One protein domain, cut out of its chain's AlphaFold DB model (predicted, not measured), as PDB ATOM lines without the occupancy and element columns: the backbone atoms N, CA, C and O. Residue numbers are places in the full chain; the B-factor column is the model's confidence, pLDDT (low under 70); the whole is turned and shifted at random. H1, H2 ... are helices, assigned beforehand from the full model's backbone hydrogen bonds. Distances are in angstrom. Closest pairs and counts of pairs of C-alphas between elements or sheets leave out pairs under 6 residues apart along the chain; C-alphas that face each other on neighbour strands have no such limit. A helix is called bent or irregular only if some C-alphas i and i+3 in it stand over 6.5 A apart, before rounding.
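AT A GLANCE: This is residues 89 to 154 and 454 to 561 of the 590 residues of the protein "Glyco_trans_2-like domain-containing protein" of Acetobacter persici (UniProt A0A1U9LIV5). Helices H1 and H2 form a hairpin, bundled with the arm H4a; H3 crosses H2, and bent H6 folds back to meet H3. The printed part has 174 residues with six named helices, H1 to H6, class all helix. It is loose, radius of gyration of the C-alphas 19.4 A, spans 56 by 42 by 38 A.

HOW THE PARTS SIT: Start with H1, residues 89 to 116, and H2, residues 121 to 152, a hairpin; their closest C-alphas, Ser 99 and Asn 140, are 5.2 A apart. In both, every O i to N i+4 pair is within hydrogen-bond range. By hydrogen bonds H4, residues 482 to 516, and H6, residues 526 to 559, are each one helix, but bent: C-alphas 503 and 506 are 7.2 A apart, 542 and 545 6.7 A.

IN THESE COORDINATES: Find C-alpha 89 at (7.323, -32.297, 14.890); H1 runs 40.8 A. H3 is residues 454 to 477, H5 residues 519 to 523. H6 ends at C-alpha 559, (26.352, -4.733, 7.957).

THE WHOLE: Across the cut, residues 155 to 453, C-alphas 154 and 454 are 31.8 A apart. Residues 117 to 118 and 478 to 486 have pLDDT under 70.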
ATOM      1  N   GLU A  89       5.920 -31.938  14.688       90.88
ATOM      2  CA  GLU A  89       7.323 -32.297  14.890       90.88
ATOM      3  C   GLU A  89       7.725 -33.519  14.047       90.88
ATOM      4  O   GLU A  89       8.801 -33.524  13.447       90.88
ATOM      5  N   ARG A  90       6.847 -34.523  13.906       91.50
ATOM      6  CA  ARG A  90       7.083 -35.657  12.998       91.50
ATOM      7  C   ARG A  90       7.233 -35.197  11.545       91.50
ATOM      8  O   ARG A  90       8.184 -35.609  10.882       91.50
ATOM      9  N   ARG A  91       6.337 -34.335  11.050       91.19
ATOM     10  CA  ARG A  91       6.409 -33.784   9.680       91.19
ATOM     11  C   ARG A  91       7.693 -32.988   9.464       91.19
ATOM     12  O   ARG A  91       8.362 -33.173   8.450       91.19
ATOM     13  N   ARG A  92       8.071 -32.157  10.438       90.50
ATOM     14  CA  ARG A  92       9.306 -31.358  10.412       90.50
ATOM     15  C   ARG A  92      10.553 -32.237  10.380       90.50
ATOM     16  O   ARG A  92      11.428 -31.986   9.560       90.50
ATOM     17  N   ARG A  93      10.615 -33.304  11.186       91.88
ATOM     18  CA  ARG A  93      11.731 -34.267  11.160       91.88
ATOM     19  C   ARG A  93      11.841 -34.999   9.829       91.88
ATOM     20  O   ARG A  93      12.937 -35.100   9.297       91.88
ATOM     21  N   ILE A  94      10.721 -35.470   9.277       92.19
ATOM     22  CA  ILE A  94      10.711 -36.121   7.957       92.19
ATOM     23  C   ILE A  94      11.219 -35.147   6.891       92.19
ATOM     24  O   ILE A  94      12.115 -35.504   6.131       92.19
ATOM     25  N   SER A  95      10.700 -33.915   6.869       92.44
ATOM     26  CA  SER A  95      11.166 -32.885   5.936       92.44
ATOM     27  C   SER A  95      12.666 -32.642   6.090       92.44
ATOM     28  O   SER A  95      13.380 -32.677   5.101       92.44
ATOM     29  N   LEU A  96      13.155 -32.471   7.321       92.94
ATOM     30  CA  LEU A  96      14.571 -32.239   7.599       92.94
ATOM     31  C   LEU A  96      15.460 -33.382   7.091       92.94
ATOM     32  O   LEU A  96      16.473 -33.115   6.451       92.94
ATOM     33  N   LEU A  97      15.084 -34.637   7.353       94.75
ATOM     34  CA  LEU A  97      15.844 -35.811   6.913       94.75
ATOM     35  C   LEU A  97      15.878 -35.926   5.387       94.75
ATOM     36  O   LEU A  97      16.944 -36.137   4.815       94.75
ATOM     37  N   VAL A  98      14.732 -35.734   4.724       93.56
ATOM     38  CA  VAL A  98      14.645 -35.738   3.254       93.56
ATOM     39  C   VAL A  98      15.496 -34.615   2.665       93.56
ATOM     40  O   VAL A  98      16.263 -34.849   1.734       93.56
ATOM     41  N   SER A  99      15.413 -33.408   3.226       94.56
ATOM     42  CA  SER A  99      16.192 -32.272   2.743       94.56
ATOM     43  C   SER A  99      17.688 -32.460   2.966       94.56
ATOM     44  O   SER A  99      18.464 -32.147   2.070       94.56
ATOM     45  N   ALA A 100      18.104 -33.013   4.106       95.25
ATOM     46  CA  ALA A 100      19.503 -33.330   4.371       95.25
ATOM     47  C   ALA A 100      20.038 -34.391   3.394       95.25
ATOM     48  O   ALA A 100      21.085 -34.179   2.792       95.25
ATOM     49  N   ALA A 101      19.297 -35.481   3.170       95.31
ATOM     50  CA  ALA A 101      19.695 -36.537   2.238       95.31
ATOM     51  C   ALA A 101      19.835 -36.023   0.794       95.31
ATOM     52  O   ALA A 101      20.845 -36.274   0.141       95.31
ATOM     53  N   LEU A 102      18.856 -35.250   0.311       93.50
ATOM     54  CA  LEU A 102      18.907 -34.656  -1.029       93.50
ATOM     55  C   LEU A 102      20.011 -33.602  -1.155       93.50
ATOM     56  O   LEU A 102      20.638 -33.498  -2.205       93.50
ATOM     57  N   THR A 103      20.273 -32.838  -0.093       94.94
ATOM     58  CA  THR A 103      21.377 -31.871  -0.078       94.94
ATOM     59  C   THR A 103      22.710 -32.593  -0.186       94.94
ATOM     60  O   THR A 103      23.515 -32.220  -1.027       94.94
ATOM     61  N   LEU A 104      22.927 -33.652   0.601       94.69
ATOM     62  CA  LEU A 104      24.146 -34.461   0.533       94.69
ATOM     63  C   LEU A 104      24.359 -35.043  -0.870       94.69
ATOM     64  O   LEU A 104      25.475 -34.979  -1.374       94.69
ATOM     65  N   LEU A 105      23.293 -35.523  -1.517       92.81
ATOM     66  CA  LEU A 105      23.344 -36.015  -2.895       92.81
ATOM     67  C   LEU A 105      23.743 -34.920  -3.900       92.81
ATOM     68  O   LEU A 105      24.609 -35.134  -4.741       92.81
ATOM     69  N   LEU A 106      23.134 -33.732  -3.840       91.31
ATOM     70  CA  LEU A 106      23.504 -32.647  -4.760       91.31
ATOM     71  C   LEU A 106      24.904 -32.097  -4.475       91.31
ATOM     72  O   LEU A 106      25.615 -31.710  -5.398       91.31
ATOM     73  N   THR A 107      25.305 -32.069  -3.206       92.06
ATOM     74  CA  THR A 107      26.649 -31.670  -2.789       92.06
ATOM     75  C   THR A 107      27.700 -32.664  -3.281       92.06
ATOM     76  O   THR A 107      28.748 -32.228  -3.749       92.06
ATOM     77  N   SER A 108      27.434 -33.976  -3.240       89.81
ATOM     78  CA  SER A 108      28.370 -34.978  -3.766       89.81
ATOM     79  C   SER A 108      28.536 -34.850  -5.282       89.81
ATOM     80  O   SER A 108      29.666 -34.805  -5.758       89.81
ATOM     81  N   LEU A 109      27.435 -34.669  -6.021       87.44
ATOM     82  CA  LEU A 109      27.472 -34.424  -7.471       87.44
ATOM     83  C   LEU A 109      28.262 -33.154  -7.823       87.44
ATOM     84  O   LEU A 109      29.064 -33.148  -8.757       87.44
ATOM     85  N   ALA A 110      28.079 -32.076  -7.056       86.38
ATOM     86  CA  ALA A 110      28.833 -30.844  -7.256       86.38
ATOM     87  C   ALA A 110      30.329 -31.007  -6.939       86.38
ATOM     88  O   ALA A 110      31.172 -30.448  -7.640       86.38
ATOM     89  N   SER A 111      30.665 -31.780  -5.902       85.94
ATOM     90  CA  SER A 111      32.052 -32.078  -5.539       85.94
ATOM     91  C   SER A 111      32.769 -32.868  -6.634       85.94
ATOM     92  O   SER A 111      33.914 -32.552  -6.960       85.94
ATOM     93  N   GLU A 112      32.100 -33.857  -7.232       81.88
ATOM     94  CA  GLU A 112      32.630 -34.604  -8.378       81.88
ATOM     95  C   GLU A 112      32.911 -33.661  -9.554       81.88
ATOM     96  O   GLU A 112      34.027 -33.644 -10.071       81.88
ATOM     97  N   MET A 113      31.959 -32.789  -9.903       79.25
ATOM     98  CA  MET A 113      32.113 -31.832 -11.003       79.25
ATOM     99  C   MET A 113      33.319 -30.895 -10.821       79.25
ATOM    100  O   MET A 113      34.084 -30.674 -11.759       79.25
ATOM    101  N   ILE A 114      33.511 -30.346  -9.619       79.44
ATOM    102  CA  ILE A 114      34.606 -29.403  -9.337       79.44
ATOM    103  C   ILE A 114      35.962 -30.108  -9.323       79.44
ATOM    104  O   ILE A 114      36.953 -29.532  -9.773       79.44
ATOM    105  N   SER A 115      36.014 -31.359  -8.854       74.81
ATOM    106  CA  SER A 115      37.256 -32.140  -8.849       74.81
ATOM    107  C   SER A 115      37.833 -32.320 -10.261       74.81
ATOM    108  O   SER A 115      39.050 -32.277 -10.439       74.81
ATOM    109  N   VAL A 116      36.963 -32.413 -11.277       72.06
ATOM    110  CA  VAL A 116      37.346 -32.516 -12.694       72.06
ATOM    111  C   VAL A 116      37.809 -31.169 -13.267       72.06
ATOM    112  O   VAL A 116      38.633 -31.130 -14.175       72.06
ATOM    113  N   GLN A 117      37.342 -30.041 -12.725       68.75
ATOM    114  CA  GLN A 117      37.689 -28.698 -13.218       68.75
ATOM    115  C   GLN A 117      39.076 -28.204 -12.772       68.75
ATOM    116  O   GLN A 117      39.479 -27.107 -13.160       68.75
ATOM    117  N   HIS A 118      39.814 -28.985 -11.969       69.38
ATOM    118  CA  HIS A 118      41.132 -28.624 -11.419       69.38
ATOM    119  C   HIS A 118      41.166 -27.234 -10.755       69.38
ATOM    120  O   HIS A 118      42.164 -26.511 -10.821       69.38
ATOM    121  N   THR A 119      40.058 -26.836 -10.131       72.00
ATOM    122  CA  THR A 119      39.941 -25.570  -9.408       72.00
ATOM    123  C   THR A 119      40.879 -25.559  -8.195       72.00
ATOM    124  O   THR A 119      41.140 -26.598  -7.592       72.00
ATOM    125  N   GLN A 120      41.376 -24.378  -7.811       81.25
ATOM    126  CA  GLN A 120      42.117 -24.210  -6.557       81.25
ATOM    127  C   GLN A 120      41.299 -24.739  -5.372       81.25
ATOM    128  O   GLN A 120      40.106 -24.447  -5.268       81.25
ATOM    129  N   GLU A 121      41.948 -25.477  -4.473       84.19
ATOM    130  CA  GLU A 121      41.289 -26.193  -3.375       84.19
ATOM    131  C   GLU A 121      40.445 -25.266  -2.487       84.19
ATOM    132  O   GLU A 121      39.283 -25.555  -2.215       84.19
ATOM    133  N   GLU A 122      40.970 -24.093  -2.124       85.69
ATOM    134  CA  GLU A 122      40.245 -23.106  -1.311       85.69
ATOM    135  C   GLU A 122      38.952 -22.623  -1.988       85.69
ATOM    136  O   GLU A 122      37.900 -22.506  -1.353       85.69
ATOM    137  N   VAL A 123      39.015 -22.377  -3.299       83.94
ATOM    138  CA  VAL A 123      37.874 -21.924  -4.105       83.94
ATOM    139  C   VAL A 123      36.852 -23.050  -4.263       83.94
ATOM    140  O   VAL A 123      35.650 -22.801  -4.171       83.94
ATOM    141  N   ALA A 124      37.318 -24.288  -4.441       85.19
ATOM    142  CA  ALA A 124      36.474 -25.475  -4.505       85.19
ATOM    143  C   ALA A 124      35.710 -25.693  -3.189       85.19
ATOM    144  O   ALA A 124      34.488 -25.844  -3.204       85.19
ATOM    145  N   VAL A 125      36.396 -25.626  -2.045       88.69
ATOM    146  CA  VAL A 125      35.770 -25.761  -0.720       88.69
ATOM    147  C   VAL A 125      34.749 -24.649  -0.487       88.69
ATOM    148  O   VAL A 125      33.613 -24.931  -0.102       88.69
ATOM    149  N   ALA A 126      35.103 -23.391  -0.772       87.94
ATOM    150  CA  ALA A 126      34.184 -22.264  -0.627       87.94
ATOM    151  C   ALA A 126      32.927 -22.426  -1.499       87.94
ATOM    152  O   ALA A 126      31.811 -22.196  -1.025       87.94
ATOM    153  N   TYR A 127      33.091 -22.870  -2.748       87.12
ATOM    154  CA  TYR A 127      31.987 -23.152  -3.661       87.12
ATOM    155  C   TYR A 127      31.069 -24.250  -3.115       87.12
ATOM    156  O   TYR A 127      29.855 -24.054  -3.045       87.12
ATOM    157  N   ILE A 128      31.633 -25.388  -2.695       89.88
ATOM    158  CA  ILE A 128      30.870 -26.537  -2.187       89.88
ATOM    159  C   ILE A 128      30.098 -26.151  -0.926       89.88
ATOM    160  O   ILE A 128      28.919 -26.489  -0.801       89.88
ATOM    161  N   VAL A 129      30.720 -25.413  -0.005       91.44
ATOM    162  CA  VAL A 129      30.068 -24.952   1.229       91.44
ATOM    163  C   VAL A 129      28.903 -24.016   0.913       91.44
ATOM    164  O   VAL A 129      27.798 -24.230   1.416       91.44
ATOM    165  N   LEU A 130      29.114 -23.010   0.055       90.62
ATOM    166  CA  LEU A 130      28.057 -22.079  -0.347       90.62
ATOM    167  C   LEU A 130      26.894 -22.815  -1.013       90.62
ATOM    168  O   LEU A 130      25.743 -22.637  -0.614       90.62
ATOM    169  N   LEU A 131      27.196 -23.686  -1.975       89.12
ATOM    170  CA  LEU A 131      26.194 -24.464  -2.688       89.12
ATOM    171  C   LEU A 131      25.421 -25.394  -1.744       89.12
ATOM    172  O   LEU A 131      24.201 -25.478  -1.842       89.12
ATOM    173  N   THR A 132      26.099 -26.041  -0.794       93.19
ATOM    174  CA  THR A 132      25.470 -26.917   0.209       93.19
ATOM    175  C   THR A 132      24.469 -26.148   1.062       93.19
ATOM    176  O   THR A 132      23.336 -26.592   1.235       93.19
ATOM    177  N   ILE A 133      24.854 -24.969   1.561       92.31
ATOM    178  CA  ILE A 133      23.964 -24.111   2.353       92.31
ATOM    179  C   ILE A 133      22.753 -23.697   1.513       92.31
ATOM    180  O   ILE A 133      21.614 -23.841   1.954       92.31
ATOM    181  N   MET A 134      22.979 -23.211   0.292       90.44
ATOM    182  CA  MET A 134      21.902 -22.751  -0.587       90.44
ATOM    183  C   MET A 134      20.936 -23.877  -0.973       90.44
ATOM    184  O   MET A 134      19.720 -23.713  -0.845       90.44
ATOM    185  N   ASN A 135      21.470 -25.033  -1.372       90.88
ATOM    186  CA  ASN A 135      20.681 -26.216  -1.698       90.88
ATOM    187  C   ASN A 135      19.874 -26.684  -0.492       90.88
ATOM    188  O   ASN A 135      18.686 -26.955  -0.645       90.88
ATOM    189  N   PHE A 136      20.460 -26.698   0.708       93.19
ATOM    190  CA  PHE A 136      19.736 -27.080   1.916       93.19
ATOM    191  C   PHE A 136      18.482 -26.235   2.132       93.19
ATOM    192  O   PHE A 136      17.399 -26.787   2.323       93.19
ATOM    193  N   PHE A 137      18.587 -24.904   2.067       91.44
ATOM    194  CA  PHE A 137      17.426 -24.035   2.283       91.44
ATOM    195  C   PHE A 137      16.394 -24.131   1.156       91.44
ATOM    196  O   PHE A 137      15.196 -24.191   1.444       91.44
ATOM    197  N   MET A 138      16.837 -24.209  -0.102       89.50
ATOM    198  CA  MET A 138      15.947 -24.384  -1.254       89.50
ATOM    199  C   MET A 138      15.183 -25.713  -1.174       89.50
ATOM    200  O   MET A 138      13.956 -25.734  -1.281       89.50
ATOM    201  N   ILE A 139      15.890 -26.819  -0.928       91.94
ATOM    202  CA  ILE A 139      15.297 -28.154  -0.809       91.94
ATOM    203  C   ILE A 139      14.395 -28.219   0.419       91.94
ATOM    204  O   ILE A 139      13.302 -28.762   0.325       91.94
ATOM    205  N   ASN A 140      14.790 -27.637   1.553       90.88
ATOM    206  CA  ASN A 140      13.949 -27.602   2.749       90.88
ATOM    207  C   ASN A 140      12.634 -26.855   2.504       90.88
ATOM    208  O   ASN A 140      11.566 -27.348   2.868       90.88
ATOM    209  N   ALA A 141      12.678 -25.702   1.832       88.62
ATOM    210  CA  ALA A 141      11.470 -24.984   1.433       88.62
ATOM    211  C   ALA A 141      10.595 -25.827   0.490       88.62
ATOM    212  O   ALA A 141       9.380 -25.923   0.690       88.62
ATOM    213  N   PHE A 142      11.205 -26.494  -0.493       88.25
ATOM    214  CA  PHE A 142      10.510 -27.390  -1.415       88.25
ATOM    215  C   PHE A 142       9.865 -28.589  -0.699       88.25
ATOM    216  O   PHE A 142       8.667 -28.820  -0.862       88.25
ATOM    217  N   SER A 143      10.610 -29.321   0.135       89.75
ATOM    218  CA  SER A 143      10.128 -30.493   0.878       89.75
ATOM    219  C   SER A 143       8.937 -30.142   1.769       89.75
ATOM    220  O   SER A 143       7.916 -30.832   1.734       89.75
ATOM    221  N   LYS A 144       9.017 -29.025   2.504       88.00
ATOM    222  CA  LYS A 144       7.902 -28.519   3.318       88.00
ATOM    223  C   LYS A 144       6.700 -28.135   2.472       88.00
ATOM    224  O   LYS A 144       5.577 -28.478   2.829       88.00
ATOM    225  N   THR A 145       6.928 -27.453   1.349       85.44
ATOM    226  CA  THR A 145       5.852 -27.057   0.433       85.44
ATOM    227  C   THR A 145       5.148 -28.283  -0.134       85.44
ATOM    228  O   THR A 145       3.923 -28.312  -0.169       85.44
ATOM    229  N   LEU A 146       5.887 -29.329  -0.505       86.69
ATOM    230  CA  LEU A 146       5.332 -30.570  -1.036       86.69
ATOM    231  C   LEU A 146       4.502 -31.321   0.015       86.69
ATOM    232  O   LEU A 146       3.331 -31.626  -0.225       86.69
ATOM    233  N   ILE A 147       5.083 -31.576   1.194       84.69
ATOM    234  CA  ILE A 147       4.399 -32.256   2.306       84.69
ATOM    235  C   ILE A 147       3.169 -31.457   2.729       84.69
ATOM    236  O   ILE A 147       2.090 -32.019   2.926       84.69
ATOM    237  N   GLY A 148       3.330 -30.146   2.875       82.06
ATOM    238  CA  GLY A 148       2.279 -29.257   3.325       82.06
ATOM    239  C   GLY A 148       1.143 -29.149   2.312       82.06
ATOM    240  O   GLY A 148      -0.012 -29.325   2.686       82.06
ATOM    241  N   THR A 149       1.458 -28.990   1.023       78.38
ATOM    242  CA  THR A 149       0.455 -28.992  -0.054       78.38
ATOM    243  C   THR A 149      -0.295 -30.318  -0.104       78.38
ATOM    244  O   THR A 149      -1.514 -30.322  -0.231       78.38
ATOM    245  N   TRP A 150       0.388 -31.458   0.050       83.00
ATOM    246  CA  TRP A 150      -0.275 -32.766   0.067       83.00
ATOM    247  C   TRP A 150      -1.296 -32.898   1.206       83.00
ATOM    248  O   TRP A 150      -2.400 -33.397   0.985       83.00
ATOM    249  N   HIS A 151      -0.958 -32.428   2.409       78.94
ATOM    250  CA  HIS A 151      -1.900 -32.411   3.532       78.94
ATOM    251  C   HIS A 151      -3.028 -31.400   3.314       78.94
ATOM    252  O   HIS A 151      -4.178 -31.695   3.624       78.94
ATOM    253  N   ALA A 152      -2.718 -30.241   2.744       71.19
ATOM    254  CA  ALA A 152      -3.687 -29.194   2.467       71.19
ATOM    255  C   ALA A 152      -4.698 -29.550   1.374       71.19
ATOM    256  O   ALA A 152      -5.854 -29.150   1.462       71.19
ATOM    257  N   LEU A 153      -4.306 -30.347   0.373       70.69
ATOM    258  CA  LEU A 153      -5.217 -30.854  -0.661       70.69
ATOM    259  C   LEU A 153      -6.355 -31.717  -0.088       70.69
ATOM    260  O   LEU A 153      -7.320 -31.982  -0.799       70.69
ATOM    261  N   LYS A 154      -6.261 -32.153   1.176       75.50
ATOM    262  CA  LYS A 154      -7.339 -32.861   1.883       75.50
ATOM    263  C   LYS A 154      -8.393 -31.920   2.486       75.50
ATOM    264  O   LYS A 154      -9.421 -32.404   2.947       75.50
ATOM    265  N   TYR A 454      16.488 -13.801   2.698       89.38
ATOM    266  CA  TYR A 454      17.196 -12.632   2.172       89.38
ATOM    267  C   TYR A 454      18.693 -12.876   1.978       89.38
ATOM    268  O   TYR A 454      19.258 -12.459   0.968       89.38
ATOM    269  N   LEU A 455      19.351 -13.585   2.903       89.81
ATOM    270  CA  LEU A 455      20.787 -13.856   2.783       89.81
ATOM    271  C   LEU A 455      21.120 -14.763   1.583       89.81
ATOM    272  O   LEU A 455      22.186 -14.628   0.985       89.81
ATOM    273  N   SER A 456      20.190 -15.630   1.173       88.12
ATOM    274  CA  SER A 456      20.375 -16.530   0.027       88.12
ATOM    275  C   SER A 456      20.620 -15.779  -1.282       88.12
ATOM    276  O   SER A 456      21.460 -16.205  -2.067       88.12
ATOM    277  N   ALA A 457      19.961 -14.635  -1.511       87.19
ATOM    278  CA  ALA A 457      20.194 -13.827  -2.712       87.19
ATOM    279  C   ALA A 457      21.625 -13.260  -2.758       87.19
ATOM    280  O   ALA A 457      22.233 -13.172  -3.822       87.19
ATOM    281  N   PHE A 458      22.187 -12.914  -1.598       88.69
ATOM    282  CA  PHE A 458      23.573 -12.465  -1.487       88.69
ATOM    283  C   PHE A 458      24.568 -13.603  -1.736       88.69
ATOM    284  O   PHE A 458      25.517 -13.433  -2.501       88.69
ATOM    285  N   PHE A 459      24.327 -14.779  -1.147       90.31
ATOM    286  CA  PHE A 459      25.143 -15.968  -1.408       90.31
ATOM    287  C   PHE A 459      25.087 -16.401  -2.873       90.31
ATOM    288  O   PHE A 459      26.127 -16.752  -3.423       90.31
ATOM    289  N   TRP A 460      23.932 -16.269  -3.532       88.19
ATOM    290  CA  TRP A 460      23.818 -16.490  -4.972       88.19
ATOM    291  C   TRP A 460      24.721 -15.550  -5.773       88.19
ATOM    292  O   TRP A 460      25.419 -15.985  -6.684       88.19
ATOM    293  N   GLY A 461      24.760 -14.265  -5.411       87.56
ATOM    294  CA  GLY A 461      25.641 -13.292  -6.054       87.56
ATOM    295  C   GLY A 461      27.121 -13.670  -5.935       87.56
ATOM    296  O   GLY A 461      27.842 -13.648  -6.931       87.56
ATOM    297  N   ILE A 462      27.568 -14.078  -4.740       89.00
ATOM    298  CA  ILE A 462      28.940 -14.572  -4.520       89.00
ATOM    299  C   ILE A 462      29.197 -15.829  -5.356       89.00
ATOM    300  O   ILE A 462      30.213 -15.921  -6.043       89.00
ATOM    301  N   PHE A 463      28.259 -16.775  -5.330       87.44
ATOM    302  CA  PHE A 463      28.332 -18.010  -6.096       87.44
ATOM    303  C   PHE A 463      28.485 -17.748  -7.600       87.44
ATOM    304  O   PHE A 463      29.337 -18.366  -8.236       87.44
ATOM    305  N   LEU A 464      27.732 -16.802  -8.170       87.00
ATOM    306  CA  LEU A 464      27.841 -16.429  -9.585       87.00
ATOM    307  C   LEU A 464      29.211 -15.832  -9.927       87.00
ATOM    308  O   LEU A 464      29.765 -16.154 -10.974       87.00
ATOM    309  N   ILE A 465      29.782 -15.004  -9.045       87.81
ATOM    310  CA  ILE A 465      31.117 -14.418  -9.244       87.81
ATOM    311  C   ILE A 465      32.193 -15.511  -9.229       87.81
ATOM    312  O   ILE A 465      33.035 -15.555 -10.127       87.81
ATOM    313  N   ILE A 466      32.143 -16.418  -8.245       85.94
ATOM    314  CA  ILE A 466      33.073 -17.556  -8.155       85.94
ATOM    315  C   ILE A 466      32.921 -18.460  -9.383       85.94
ATOM    316  O   ILE A 466      33.919 -18.831 -10.000       85.94
ATOM    317  N   SER A 467      31.682 -18.766  -9.780       82.62
ATOM    318  CA  SER A 467      31.381 -19.606 -10.947       82.62
ATOM    319  C   SER A 467      31.908 -18.992 -12.242       82.62
ATOM    320  O   SER A 467      32.533 -19.686 -13.039       82.62
ATOM    321  N   ALA A 468      31.712 -17.684 -12.442       84.94
ATOM    322  CA  ALA A 468      32.222 -16.976 -13.612       84.94
ATOM    323  C   ALA A 468      33.758 -16.991 -13.655       84.94
ATOM    324  O   ALA A 468      34.340 -17.268 -14.703       84.94
ATOM    325  N   GLY A 469      34.419 -16.754 -12.516       83.25
ATOM    326  CA  GLY A 469      35.877 -16.845 -12.408       83.25
ATOM    327  C   GLY A 469      36.403 -18.252 -12.703       83.25
ATOM    328  O   GLY A 469      37.340 -18.402 -13.489       83.25
ATOM    329  N   SER A 470      35.763 -19.281 -12.134       77.50
ATOM    330  CA  SER A 470      36.101 -20.686 -12.394       77.50
ATOM    331  C   SER A 470      35.948 -21.028 -13.876       77.50
ATOM    332  O   SER A 470      36.871 -21.571 -14.477       77.50
ATOM    333  N   MET A 471      34.841 -20.615 -14.504       76.62
ATOM    334  CA  MET A 471      34.587 -20.862 -15.925       76.62
ATOM    335  C   MET A 471      35.624 -20.183 -16.828       76.62
ATOM    336  O   MET A 471      36.110 -20.793 -17.775       76.62
ATOM    337  N   VAL A 472      36.019 -18.940 -16.533       81.81
ATOM    338  CA  VAL A 472      37.076 -18.248 -17.291       81.81
ATOM    339  C   VAL A 472      38.416 -18.978 -17.162       81.81
ATOM    340  O   VAL A 472      39.124 -19.124 -18.156       81.81
ATOM    341  N   ASN A 473      38.766 -19.451 -15.964       77.44
ATOM    342  CA  ASN A 473      39.993 -20.219 -15.746       77.44
ATOM    343  C   ASN A 473      39.952 -21.574 -16.463       77.44
ATOM    344  O   ASN A 473      40.929 -21.947 -17.110       77.44
ATOM    345  N   PHE A 474      38.814 -22.263 -16.404       72.88
ATOM    346  CA  PHE A 474      38.570 -23.521 -17.102       72.88
ATOM    347  C   PHE A 474      38.720 -23.361 -18.624       72.88
ATOM    348  O   PHE A 474      39.485 -24.093 -19.248       72.88
ATOM    349  N   LEU A 475      38.089 -22.338 -19.215       75.81
ATOM    350  CA  LEU A 475      38.207 -22.033 -20.646       75.81
ATOM    351  C   LEU A 475      39.642 -21.663 -21.058       75.81
ATOM    352  O   LEU A 475      40.086 -22.051 -22.136       75.81
ATOM    353  N   LYS A 476      40.385 -20.942 -20.207       78.69
ATOM    354  CA  LYS A 476      41.795 -20.589 -20.456       78.69
ATOM    355  C   LYS A 476      42.744 -21.779 -20.360       78.69
ATOM    356  O   LYS A 476      43.764 -21.782 -21.042       78.69
ATOM    357  N   ALA A 477      42.441 -22.761 -19.513       74.19
ATOM    358  CA  ALA A 477      43.293 -23.929 -19.328       74.19
ATOM    359  C   ALA A 477      43.350 -24.822 -20.582       74.19
ATOM    360  O   ALA A 477      44.317 -25.561 -20.737       74.19
ATOM    361  N   GLY A 478      42.351 -24.750 -21.476       62.97
ATOM    362  CA  GLY A 478      42.361 -25.421 -22.785       62.97
ATOM    363  C   GLY A 478      42.409 -26.955 -22.735       62.97
ATOM    364  O   GLY A 478      42.660 -27.593 -23.756       62.97
ATOM    365  N   LYS A 479      42.193 -27.560 -21.561       58.50
ATOM    366  CA  LYS A 479      42.236 -29.010 -21.347       58.50
ATOM    367  C   LYS A 479      40.849 -29.596 -21.593       58.50
ATOM    368  O   LYS A 479      40.012 -29.598 -20.699       58.50
ATOM    369  N   PHE A 480      40.599 -30.041 -22.821       62.16
ATOM    370  CA  PHE A 480      39.365 -30.738 -23.182       62.16
ATOM    371  C   PHE A 480      39.675 -32.191 -23.547       62.16
ATOM    372  O   PHE A 480      39.930 -32.499 -24.711       62.16
ATOM    373  N   SER A 481      39.633 -33.104 -22.576       66.38
ATOM    374  CA  SER A 481      39.463 -34.525 -22.890       66.38
ATOM    375  C   SER A 481      37.976 -34.856 -23.024       66.38
ATOM    376  O   SER A 481      37.161 -34.469 -22.189       66.38
ATOM    377  N   GLN A 482      37.600 -35.644 -24.036       65.69
ATOM    378  CA  GLN A 482      36.221 -36.124 -24.220       65.69
ATOM    379  C   GLN A 482      35.702 -36.894 -22.987       65.69
ATOM    380  O   GLN A 482      34.512 -36.863 -22.679       65.69
ATOM    381  N   LYS A 483      36.612 -37.531 -22.237       66.81
ATOM    382  CA  LYS A 483      36.310 -38.235 -20.983       66.81
ATOM    383  C   LYS A 483      35.972 -37.278 -19.832       66.81
ATOM    384  O   LYS A 483      35.089 -37.582 -19.037       66.81
ATOM    385  N   GLU A 484      36.642 -36.128 -19.759       67.38
ATOM    386  CA  GLU A 484      36.392 -35.096 -18.739       67.38
ATOM    387  C   GLU A 484      35.040 -34.411 -18.987       67.38
ATOM    388  O   GLU A 484      34.258 -34.226 -18.055       67.38
ATOM    389  N   ILE A 485      34.706 -34.138 -20.254       68.88
ATOM    390  CA  ILE A 485      33.414 -33.554 -20.648       68.88
ATOM    391  C   ILE A 485      32.250 -34.466 -20.233       68.88
ATOM    392  O   ILE A 485      31.333 -34.004 -19.556       68.88
ATOM    393  N   GLY A 486      32.313 -35.764 -20.551       69.44
ATOM    394  CA  GLY A 486      31.254 -36.714 -20.184       69.44
ATOM    395  C   GLY A 486      31.061 -36.872 -18.668       69.44
ATOM    396  O   GLY A 486      29.937 -37.064 -18.207       69.44
ATOM    397  N   SER A 487      32.135 -36.733 -17.878       71.12
ATOM    398  CA  SER A 487      32.058 -36.777 -16.409       71.12
ATOM    399  C   SER A 487      31.427 -35.532 -15.776       71.12
ATOM    400  O   SER A 487      30.900 -35.614 -14.672       71.12
ATOM    401  N   ILE A 488      31.435 -34.392 -16.478       74.06
ATOM    402  CA  ILE A 488      30.800 -33.140 -16.037       74.06
ATOM    403  C   ILE A 488      29.351 -33.057 -16.529       74.06
ATOM    404  O   ILE A 488      28.486 -32.557 -15.812       74.06
ATOM    405  N   GLU A 489      29.075 -33.548 -17.740       78.56
ATOM    406  CA  GLU A 489      27.792 -33.378 -18.423       78.56
ATOM    407  C   GLU A 489      26.617 -33.968 -17.632       78.56
ATOM    408  O   GLU A 489      25.640 -33.265 -17.371       78.56
ATOM    409  N   ILE A 490      26.717 -35.227 -17.191       82.19
ATOM    410  CA  ILE A 490      25.618 -35.896 -16.477       82.19
ATOM    411  C   ILE A 490      25.321 -35.205 -15.130       82.19
ATOM    412  O   ILE A 490      24.165 -34.813 -14.929       82.19
ATOM    413  N   PRO A 491      26.300 -34.977 -14.225       82.06
ATOM    414  CA  PRO A 491      26.052 -34.236 -12.985       82.06
ATOM    415  C   PRO A 491      25.505 -32.824 -13.223       82.06
ATOM    416  O   PRO A 491      24.565 -32.412 -12.539       82.06
ATOM    417  N   ALA A 492      26.024 -32.095 -14.218       80.88
ATOM    418  CA  ALA A 492      25.563 -30.745 -14.538       80.88
ATOM    419  C   ALA A 492      24.101 -30.733 -15.013       80.88
ATOM    420  O   ALA A 492      23.305 -29.915 -14.544       80.88
ATOM    421  N   VAL A 493      23.717 -31.665 -15.890       85.62
ATOM    422  CA  VAL A 493      22.328 -31.821 -16.350       85.62
ATOM    423  C   VAL A 493      21.413 -32.208 -15.188       85.62
ATOM    424  O   VAL A 493      20.343 -31.615 -15.034       85.62
ATOM    425  N   MET A 494      21.828 -33.139 -14.324       86.38
ATOM    426  CA  MET A 494      21.052 -33.523 -13.139       86.38
ATOM    427  C   MET A 494      20.834 -32.341 -12.186       86.38
ATOM    428  O   MET A 494      19.712 -32.120 -11.731       86.38
ATOM    429  N   MET A 495      21.875 -31.549 -11.917       84.44
ATOM    430  CA  MET A 495      21.780 -30.350 -11.081       84.44
ATOM    431  C   MET A 495      20.892 -29.270 -11.710       84.44
ATOM    432  O   MET A 495      20.111 -28.630 -11.000       84.44
ATOM    433  N   LEU A 496      20.967 -29.080 -13.030       85.44
ATOM    434  CA  LEU A 496      20.115 -28.140 -13.754       85.44
ATOM    435  C   LEU A 496      18.641 -28.553 -13.671       85.44
ATOM    436  O   LEU A 496      17.796 -27.738 -13.303       85.44
ATOM    437  N   ILE A 497      18.335 -29.825 -13.951       89.25
ATOM    438  CA  ILE A 497      16.977 -30.369 -13.841       89.25
ATOM    439  C   ILE A 497      16.467 -30.223 -12.407       89.25
ATOM    440  O   ILE A 497      15.362 -29.720 -12.206       89.25
ATOM    441  N   ALA A 498      17.272 -30.595 -11.408       87.25
ATOM    442  CA  ALA A 498      16.905 -30.456 -10.002       87.25
ATOM    443  C   ALA A 498      16.587 -28.994  -9.643       87.25
ATOM    444  O   ALA A 498      15.553 -28.718  -9.038       87.25
ATOM    445  N   SER A 499      17.418 -28.046 -10.085       84.81
ATOM    446  CA  SER A 499      17.214 -26.610  -9.845       84.81
ATOM    447  C   SER A 499      15.916 -26.101 -10.475       84.81
ATOM    448  O   SER A 499      15.138 -25.410  -9.814       84.81
ATOM    449  N   ILE A 500      15.634 -26.482 -11.726       87.50
ATOM    450  CA  ILE A 500      14.387 -26.127 -12.421       87.50
ATOM    451  C   ILE A 500      13.179 -26.711 -11.682       87.50
ATOM    452  O   ILE A 500      12.201 -25.999 -11.445       87.50
ATOM    453  N   VAL A 501      13.247 -27.986 -11.283       89.12
ATOM    454  CA  VAL A 501      12.173 -28.659 -10.543       89.12
ATOM    455  C   VAL A 501      11.912 -27.950  -9.218       89.12
ATOM    456  O   VAL A 501      10.771 -27.577  -8.957       89.12
ATOM    457  N   PHE A 502      12.936 -27.701  -8.401       86.00
ATOM    458  CA  PHE A 502      12.749 -27.047  -7.103       86.00
ATOM    459  C   PHE A 502      12.239 -25.609  -7.236       86.00
ATOM    460  O   PHE A 502      11.384 -25.193  -6.452       86.00
ATOM    461  N   MET A 503      12.694 -24.869  -8.249       82.88
ATOM    462  CA  MET A 503      12.280 -23.484  -8.482       82.88
ATOM    463  C   MET A 503      10.841 -23.368  -9.011       82.88
ATOM    464  O   MET A 503      10.106 -22.454  -8.627       82.88
ATOM    465  N   LEU A 504      10.424 -24.268  -9.906       87.06
ATOM    466  CA  LEU A 504       9.118 -24.186 -10.567       87.06
ATOM    467  C   LEU A 504       8.030 -25.024  -9.888       87.06
ATOM    468  O   LEU A 504       6.847 -24.745 -10.089       87.06
ATOM    469  N   ALA A 505       8.385 -26.005  -9.056       86.00
ATOM    470  CA  ALA A 505       7.415 -26.878  -8.399       86.00
ATOM    471  C   ALA A 505       6.292 -26.137  -7.652       86.00
ATOM    472  O   ALA A 505       5.140 -26.533  -7.832       86.00
ATOM    473  N   PRO A 506       6.539 -25.053  -6.883       83.44
ATOM    474  CA  PRO A 506       5.454 -24.324  -6.223       83.44
ATOM    475  C   PRO A 506       4.394 -23.799  -7.204       83.44
ATOM    476  O   PRO A 506       3.203 -23.829  -6.896       83.44
ATOM    477  N   ARG A 507       4.804 -23.384  -8.413       88.56
ATOM    478  CA  ARG A 507       3.891 -22.900  -9.462       88.56
ATOM    479  C   ARG A 507       3.027 -24.030 -10.009       88.56
ATOM    480  O   ARG A 507       1.815 -23.868 -10.141       88.56
ATOM    481  N   PHE A 508       3.632 -25.189 -10.271       88.31
ATOM    482  CA  PHE A 508       2.904 -26.373 -10.731       88.31
ATOM    483  C   PHE A 508       1.938 -26.901  -9.670       88.31
ATOM    484  O   PHE A 508       0.789 -27.198  -9.985       88.31
ATOM    485  N   LEU A 509       2.368 -26.964  -8.408       86.81
ATOM    486  CA  LEU A 509       1.519 -27.378  -7.290       86.81
ATOM    487  C   LEU A 509       0.304 -26.459  -7.141       86.81
ATOM    488  O   LEU A 509      -0.819 -26.951  -7.011       86.81
ATOM    489  N   ALA A 510       0.506 -25.144  -7.246       87.75
ATOM    490  CA  ALA A 510      -0.582 -24.177  -7.219       87.75
ATOM    491  C   ALA A 510      -1.543 -24.335  -8.404       87.75
ATOM    492  O   ALA A 510      -2.757 -24.351  -8.213       87.75
ATOM    493  N   ALA A 511      -1.023 -24.528  -9.618       89.56
ATOM    494  CA  ALA A 511      -1.846 -24.774 -10.799       89.56
ATOM    495  C   ALA A 511      -2.689 -26.056 -10.666       89.56
ATOM    496  O   ALA A 511      -3.888 -26.037 -10.946       89.56
ATOM    497  N   ILE A 512      -2.086 -27.154 -10.190       87.81
ATOM    498  CA  ILE A 512      -2.769 -28.438  -9.963       87.81
ATOM    499  C   ILE A 512      -3.865 -28.282  -8.907       87.81
ATOM    500  O   ILE A 512      -4.977 -28.772  -9.106       87.81
ATOM    501  N   LYS A 513      -3.577 -27.597  -7.795       85.12
ATOM    502  CA  LYS A 513      -4.559 -27.329  -6.739       85.12
ATOM    503  C   LYS A 513      -5.752 -26.546  -7.285       85.12
ATOM    504  O   LYS A 513      -6.884 -27.005  -7.163       85.12
ATOM    505  N   THR A 514      -5.502 -25.414  -7.940       88.06
ATOM    506  CA  THR A 514      -6.551 -24.561  -8.521       88.06
ATOM    507  C   THR A 514      -7.402 -25.313  -9.546       88.06
ATOM    508  O   THR A 514      -8.621 -25.137  -9.597       88.06
ATOM    509  N   ALA A 515      -6.782 -26.192 -10.341       87.81
ATOM    510  CA  ALA A 515      -7.491 -27.060 -11.276       87.81
ATOM    511  C   ALA A 515      -8.397 -28.074 -10.553       87.81
ATOM    512  O   ALA A 515      -9.563 -28.216 -10.920       87.81
ATOM    513  N   LYS A 516      -7.895 -28.737  -9.501       86.12
ATOM    514  CA  LYS A 516      -8.669 -29.696  -8.690       86.12
ATOM    515  C   LYS A 516      -9.843 -29.046  -7.960       86.12
ATOM    516  O   LYS A 516     -10.912 -29.642  -7.885       86.12
ATOM    517  N   GLU A 517      -9.671 -27.816  -7.487       84.12
ATOM    518  CA  GLU A 517     -10.734 -27.024  -6.852       84.12
ATOM    519  C   GLU A 517     -11.751 -26.463  -7.859       84.12
ATOM    520  O   GLU A 517     -12.696 -25.790  -7.458       84.12
ATOM    521  N   LYS A 518     -11.573 -26.715  -9.166       86.75
ATOM    522  CA  LYS A 518     -12.394 -26.165 -10.261       86.75
ATOM    523  C   LYS A 518     -12.439 -24.628 -10.281       86.75
ATOM    524  O   LYS A 518     -13.321 -24.038 -10.898       86.75
ATOM    525  N   LYS A 519     -11.436 -23.970  -9.690       87.25
ATOM    526  CA  LYS A 519     -11.306 -22.503  -9.618       87.25
ATOM    527  C   LYS A 519     -10.525 -21.897 -10.781       87.25
ATOM    528  O   LYS A 519     -10.346 -20.686 -10.849       87.25
ATOM    529  N   ALA A 520     -10.097 -22.708 -11.752       88.69
ATOM    530  CA  ALA A 520      -9.406 -22.218 -12.948       88.69
ATOM    531  C   ALA A 520     -10.232 -21.180 -13.738       88.69
ATOM    532  O   ALA A 520      -9.653 -20.324 -14.406       88.69
ATOM    533  N   GLY A 521     -11.568 -21.213 -13.634       89.81
ATOM    534  CA  GLY A 521     -12.459 -20.208 -14.226       89.81
ATOM    535  C   GLY A 521     -12.192 -18.782 -13.733       89.81
ATOM    536  O   GLY A 521     -12.244 -17.851 -14.531       89.81
ATOM    537  N   GLU A 522     -11.779 -18.611 -12.472       89.12
ATOM    538  CA  GLU A 522     -11.412 -17.304 -11.899       89.12
ATOM    539  C   GLU A 522     -10.178 -16.681 -12.579       89.12
ATOM    540  O   GLU A 522      -9.961 -15.472 -12.508       89.12
ATOM    541  N   TYR A 523      -9.387 -17.502 -13.275       89.62
ATOM    542  CA  TYR A 523      -8.195 -17.106 -14.030       89.62
ATOM    543  C   TYR A 523      -8.428 -17.128 -15.551       89.62
ATOM    544  O   TYR A 523      -7.480 -17.030 -16.332       89.62
ATOM    545  N   GLY A 524      -9.683 -17.265 -15.990       91.06
ATOM    546  CA  GLY A 524     -10.045 -17.354 -17.405       91.06
ATOM    547  C   GLY A 524      -9.852 -18.744 -18.028       91.06
ATOM    548  O   GLY A 524      -9.783 -18.854 -19.252       91.06
ATOM    549  N   GLY A 525      -9.770 -19.796 -17.209       93.44
ATOM    550  CA  GLY A 525      -9.615 -21.191 -17.627       93.44
ATOM    551  C   GLY A 525      -8.166 -21.688 -17.602       93.44
ATOM    552  O   GLY A 525      -7.221 -20.909 -17.483       93.44
ATOM    553  N   LEU A 526      -7.982 -23.008 -17.736       93.19
ATOM    554  CA  LEU A 526      -6.658 -23.649 -17.667       93.19
ATOM    555  C   LEU A 526      -5.640 -23.088 -18.682       93.19
ATOM    556  O   LEU A 526      -4.517 -22.806 -18.259       93.19
ATOM    557  N   PRO A 527      -5.983 -22.852 -19.969       94.75
ATOM    558  CA  PRO A 527      -5.014 -22.328 -20.936       94.75
ATOM    559  C   PRO A 527      -4.542 -20.911 -20.594       94.75
ATOM    560  O   PRO A 527      -3.346 -20.629 -20.625       94.75
ATOM    561  N   LYS A 528      -5.470 -20.021 -20.206       94.81
ATOM    562  CA  LYS A 528      -5.128 -18.647 -19.808       94.81
ATOM    563  C   LYS A 528      -4.318 -18.630 -18.518       94.81
ATOM    564  O   LYS A 528      -3.350 -17.886 -18.428       94.81
ATOM    565  N   MET A 529      -4.657 -19.489 -17.557       94.56
ATOM    566  CA  MET A 529      -3.877 -19.648 -16.333       94.56
ATOM    567  C   MET A 529      -2.439 -20.083 -16.644       94.56
ATOM    568  O   MET A 529      -1.508 -19.458 -16.147       94.56
ATOM    569  N   ALA A 530      -2.241 -21.094 -17.499       93.88
ATOM    570  CA  ALA A 530      -0.910 -21.549 -17.904       93.88
ATOM    571  C   ALA A 530      -0.106 -20.445 -18.614       93.88
ATOM    572  O   ALA A 530       1.068 -20.238 -18.308       93.88
ATOM    573  N   PHE A 531      -0.748 -19.683 -19.502       95.06
ATOM    574  CA  PHE A 531      -0.123 -18.539 -20.168       95.06
ATOM    575  C   PHE A 531       0.270 -17.426 -19.183       95.06
ATOM    576  O   PHE A 531       1.382 -16.905 -19.249       95.06
ATOM    577  N   CYS A 532      -0.593 -17.101 -18.217       94.50
ATOM    578  CA  CYS A 532      -0.282 -16.138 -17.159       94.50
ATOM    579  C   CYS A 532       0.872 -16.615 -16.264       94.50
ATOM    580  O   CYS A 532       1.725 -15.803 -15.916       94.50
ATOM    581  N   ILE A 533       0.944 -17.912 -15.934       94.62
ATOM    582  CA  ILE A 533       2.084 -18.504 -15.208       94.62
ATOM    583  C   ILE A 533       3.375 -18.323 -16.009       94.62
ATOM    584  O   ILE A 533       4.396 -17.942 -15.439       94.62
ATOM    585  N   PHE A 534       3.345 -18.564 -17.322       94.31
ATOM    586  CA  PHE A 534       4.513 -18.378 -18.183       94.31
ATOM    587  C   PHE A 534       4.979 -16.917 -18.208       94.31
ATOM    588  O   PHE A 534       6.156 -16.652 -17.961       94.31
ATOM    589  N   ILE A 535       4.066 -15.964 -18.436       95.00
ATOM    590  CA  ILE A 535       4.408 -14.532 -18.438       95.00
ATOM    591  C   ILE A 535       4.934 -14.096 -17.069       95.00
ATOM    592  O   ILE A 535       5.945 -13.401 -17.000       95.00
ATOM    593  N   GLU A 536       4.280 -14.502 -15.979       94.69
ATOM    594  CA  GLU A 536       4.746 -14.198 -14.626       94.69
ATOM    595  C   GLU A 536       6.138 -14.782 -14.380       94.69
ATOM    596  O   GLU A 536       6.987 -14.097 -13.822       94.69
ATOM    597  N   THR A 537       6.408 -16.005 -14.841       93.25
ATOM    598  CA  THR A 537       7.724 -16.645 -14.696       93.25
ATOM    599  C   THR A 537       8.798 -15.870 -15.457       93.25
ATOM    600  O   THR A 537       9.862 -15.603 -14.900       93.25
ATOM    601  N   ALA A 538       8.519 -15.452 -16.695       93.81
ATOM    602  CA  ALA A 538       9.428 -14.620 -17.479       93.81
ATOM    603  C   ALA A 538       9.670 -13.257 -16.807       93.81
ATOM    604  O   ALA A 538      10.811 -12.805 -16.700       93.81
ATOM    605  N   PHE A 539       8.612 -12.627 -16.289       93.25
ATOM    606  CA  PHE A 539       8.714 -11.378 -15.540       93.25
ATOM    607  C   PHE A 539       9.574 -11.542 -14.279       93.25
ATOM    608  O   PHE A 539      10.512 -10.775 -14.066       93.25
ATOM    609  N   SER A 540       9.303 -12.564 -13.466       91.81
ATOM    610  CA  SER A 540      10.037 -12.867 -12.235       91.81
ATOM    611  C   SER A 540      11.502 -13.207 -12.504       91.81
ATOM    612  O   SER A 540      12.376 -12.774 -11.752       91.81
ATOM    613  N   PHE A 541      11.796 -13.911 -13.603       90.88
ATOM    614  CA  PHE A 541      13.165 -14.167 -14.048       90.88
ATOM    615  C   PHE A 541      13.922 -12.859 -14.311       90.88
ATOM    616  O   PHE A 541      15.010 -12.679 -13.771       90.88
ATOM    617  N   LEU A 542      13.322 -11.913 -15.043       91.62
ATOM    618  CA  LEU A 542      13.916 -10.598 -15.325       91.62
ATOM    619  C   LEU A 542      13.979  -9.681 -14.096       91.62
ATOM    620  O   LEU A 542      14.869  -8.838 -13.993       91.62
ATOM    621  N   PHE A 543      13.045  -9.830 -13.159       91.56
ATOM    622  CA  PHE A 543      13.004  -9.050 -11.924       91.56
ATOM    623  C   PHE A 543      14.025  -9.544 -10.884       91.56
ATOM    624  O   PHE A 543      14.518  -8.762 -10.069       91.56
ATOM    625  N   SER A 544      14.390 -10.828 -10.925       90.81
ATOM    626  CA  SER A 544      15.284 -11.452  -9.944       90.81
ATOM    627  C   SER A 544      16.671 -10.793  -9.806       90.81
ATOM    628  O   SER A 544      17.095 -10.594  -8.663       90.81
ATOM    629  N   PRO A 545      17.374 -10.346 -10.874       90.38
ATOM    630  CA  PRO A 545      18.680  -9.703 -10.735       90.38
ATOM    631  C   PRO A 545      18.567  -8.314 -10.102       90.38
ATOM    632  O   PRO A 545      19.422  -7.927  -9.306       90.38
ATOM    633  N   LEU A 546      17.484  -7.580 -10.394       91.62
ATOM    634  CA  LEU A 546      17.197  -6.297  -9.751       91.62
ATOM    635  C   LEU A 546      17.034  -6.484  -8.238       91.62
ATOM    636  O   LEU A 546      17.637  -5.748  -7.453       91.62
ATOM    637  N   MET A 547      16.275  -7.505  -7.829       92.25
ATOM    638  CA  MET A 547      16.120  -7.860  -6.418       92.25
ATOM    639  C   MET A 547      17.436  -8.302  -5.784       92.25
ATOM    640  O   MET A 547      17.745  -7.868  -4.678       92.25
ATOM    641  N   MET A 548      18.250  -9.093  -6.485       91.94
ATOM    642  CA  MET A 548      19.560  -9.524  -5.995       91.94
ATOM    643  C   MET A 548      20.481  -8.332  -5.701       91.94
ATOM    644  O   MET A 548      21.080  -8.271  -4.624       91.94
ATOM    645  N   VAL A 549      20.557  -7.353  -6.608       91.06
ATOM    646  CA  VAL A 549      21.342  -6.122  -6.403       91.06
ATOM    647  C   VAL A 549      20.780  -5.304  -5.239       91.06
ATOM    648  O   VAL A 549      21.540  -4.834  -4.390       91.06
ATOM    649  N   PHE A 550      19.456  -5.156  -5.165       91.69
ATOM    650  CA  PHE A 550      18.792  -4.427  -4.087       91.69
ATOM    651  C   PHE A 550      19.061  -5.048  -2.706       91.69
ATOM    652  O   PHE A 550      19.493  -4.338  -1.794       91.69
ATOM    653  N   ILE A 551      18.877  -6.364  -2.567       91.56
ATOM    654  CA  ILE A 551      19.109  -7.117  -1.327       91.56
ATOM    655  C   ILE A 551      20.592  -7.069  -0.943       91.56
ATOM    656  O   ILE A 551      20.922  -6.763   0.201       91.56
ATOM    657  N   THR A 552      21.498  -7.283  -1.900       90.75
ATOM    658  CA  THR A 552      22.952  -7.224  -1.670       90.75
ATOM    659  C   THR A 552      23.383  -5.849  -1.166       90.75
ATOM    660  O   THR A 552      24.093  -5.738  -0.163       90.75
ATOM    661  N   LYS A 553      22.903  -4.776  -1.808       90.88
ATOM    662  CA  LYS A 553      23.162  -3.400  -1.371       90.88
ATOM    663  C   LYS A 553      22.612  -3.161   0.033       90.88
ATOM    664  O   LYS A 553      23.302  -2.571   0.863       90.88
ATOM    665  N   PHE A 554      21.389  -3.610   0.307       90.44
ATOM    666  CA  PHE A 554      20.773  -3.463   1.620       90.44
ATOM    667  C   PHE A 554      21.588  -4.167   2.714       90.44
ATOM    668  O   PHE A 554      21.930  -3.530   3.711       90.44
ATOM    669  N   LEU A 555      21.967  -5.432   2.506       90.31
ATOM    670  CA  LEU A 555      22.771  -6.214   3.448       90.31
ATOM    671  C   LEU A 555      24.132  -5.571   3.719       90.31
ATOM    672  O   LEU A 555      24.551  -5.490   4.871       90.31
ATOM    673  N   TRP A 556      24.794  -5.039   2.689       88.94
ATOM    674  CA  TRP A 556      26.066  -4.333   2.851       88.94
ATOM    675  C   TRP A 556      25.936  -3.073   3.719       88.94
ATOM    676  O   TRP A 556      26.761  -2.832   4.603       88.94
ATOM    677  N   VAL A 557      24.887  -2.269   3.519       88.81
ATOM    678  CA  VAL A 557      24.648  -1.072   4.345       88.81
ATOM    679  C   VAL A 557      24.224  -1.449   5.768       88.81
ATOM    680  O   VAL A 557      24.695  -0.838   6.732       88.81
ATOM    681  N   TRP A 558      23.388  -2.480   5.907       87.44
ATOM    682  CA  TRP A 558      22.976  -3.030   7.196       87.44
ATOM    683  C   TRP A 558      24.180  -3.552   7.990       87.44
ATOM    684  O   TRP A 558      24.308  -3.233   9.171       87.44
ATOM    685  N   ALA A 559      25.110  -4.262   7.344       87.25
ATOM    686  CA  ALA A 559      26.352  -4.733   7.957       87.25
ATOM    687  C   ALA A 559      27.235  -3.568   8.441       87.25
ATOM    688  O   ALA A 559      27.852  -3.648   9.501       87.25
ATOM    689  N   LYS A 560      27.221  -2.436   7.726       87.44
ATOM    690  CA  LYS A 560      27.888  -1.185   8.132       87.44
ATOM    691  C   LYS A 560      27.154  -0.400   9.226       87.44
ATOM    692  O   LYS A 560      27.569   0.714   9.539       87.44
ATOM    693  N   ARG A 561      26.066  -0.941   9.789       82.81
ATOM    694  CA  ARG A 561      25.206  -0.300  10.804       82.81
ATOM    695  C   ARG A 561      24.650   1.063  10.385       82.81
ATOM    696  O   ARG A 561      24.347   1.899  11.231       82.81
TER     697      ARG A 561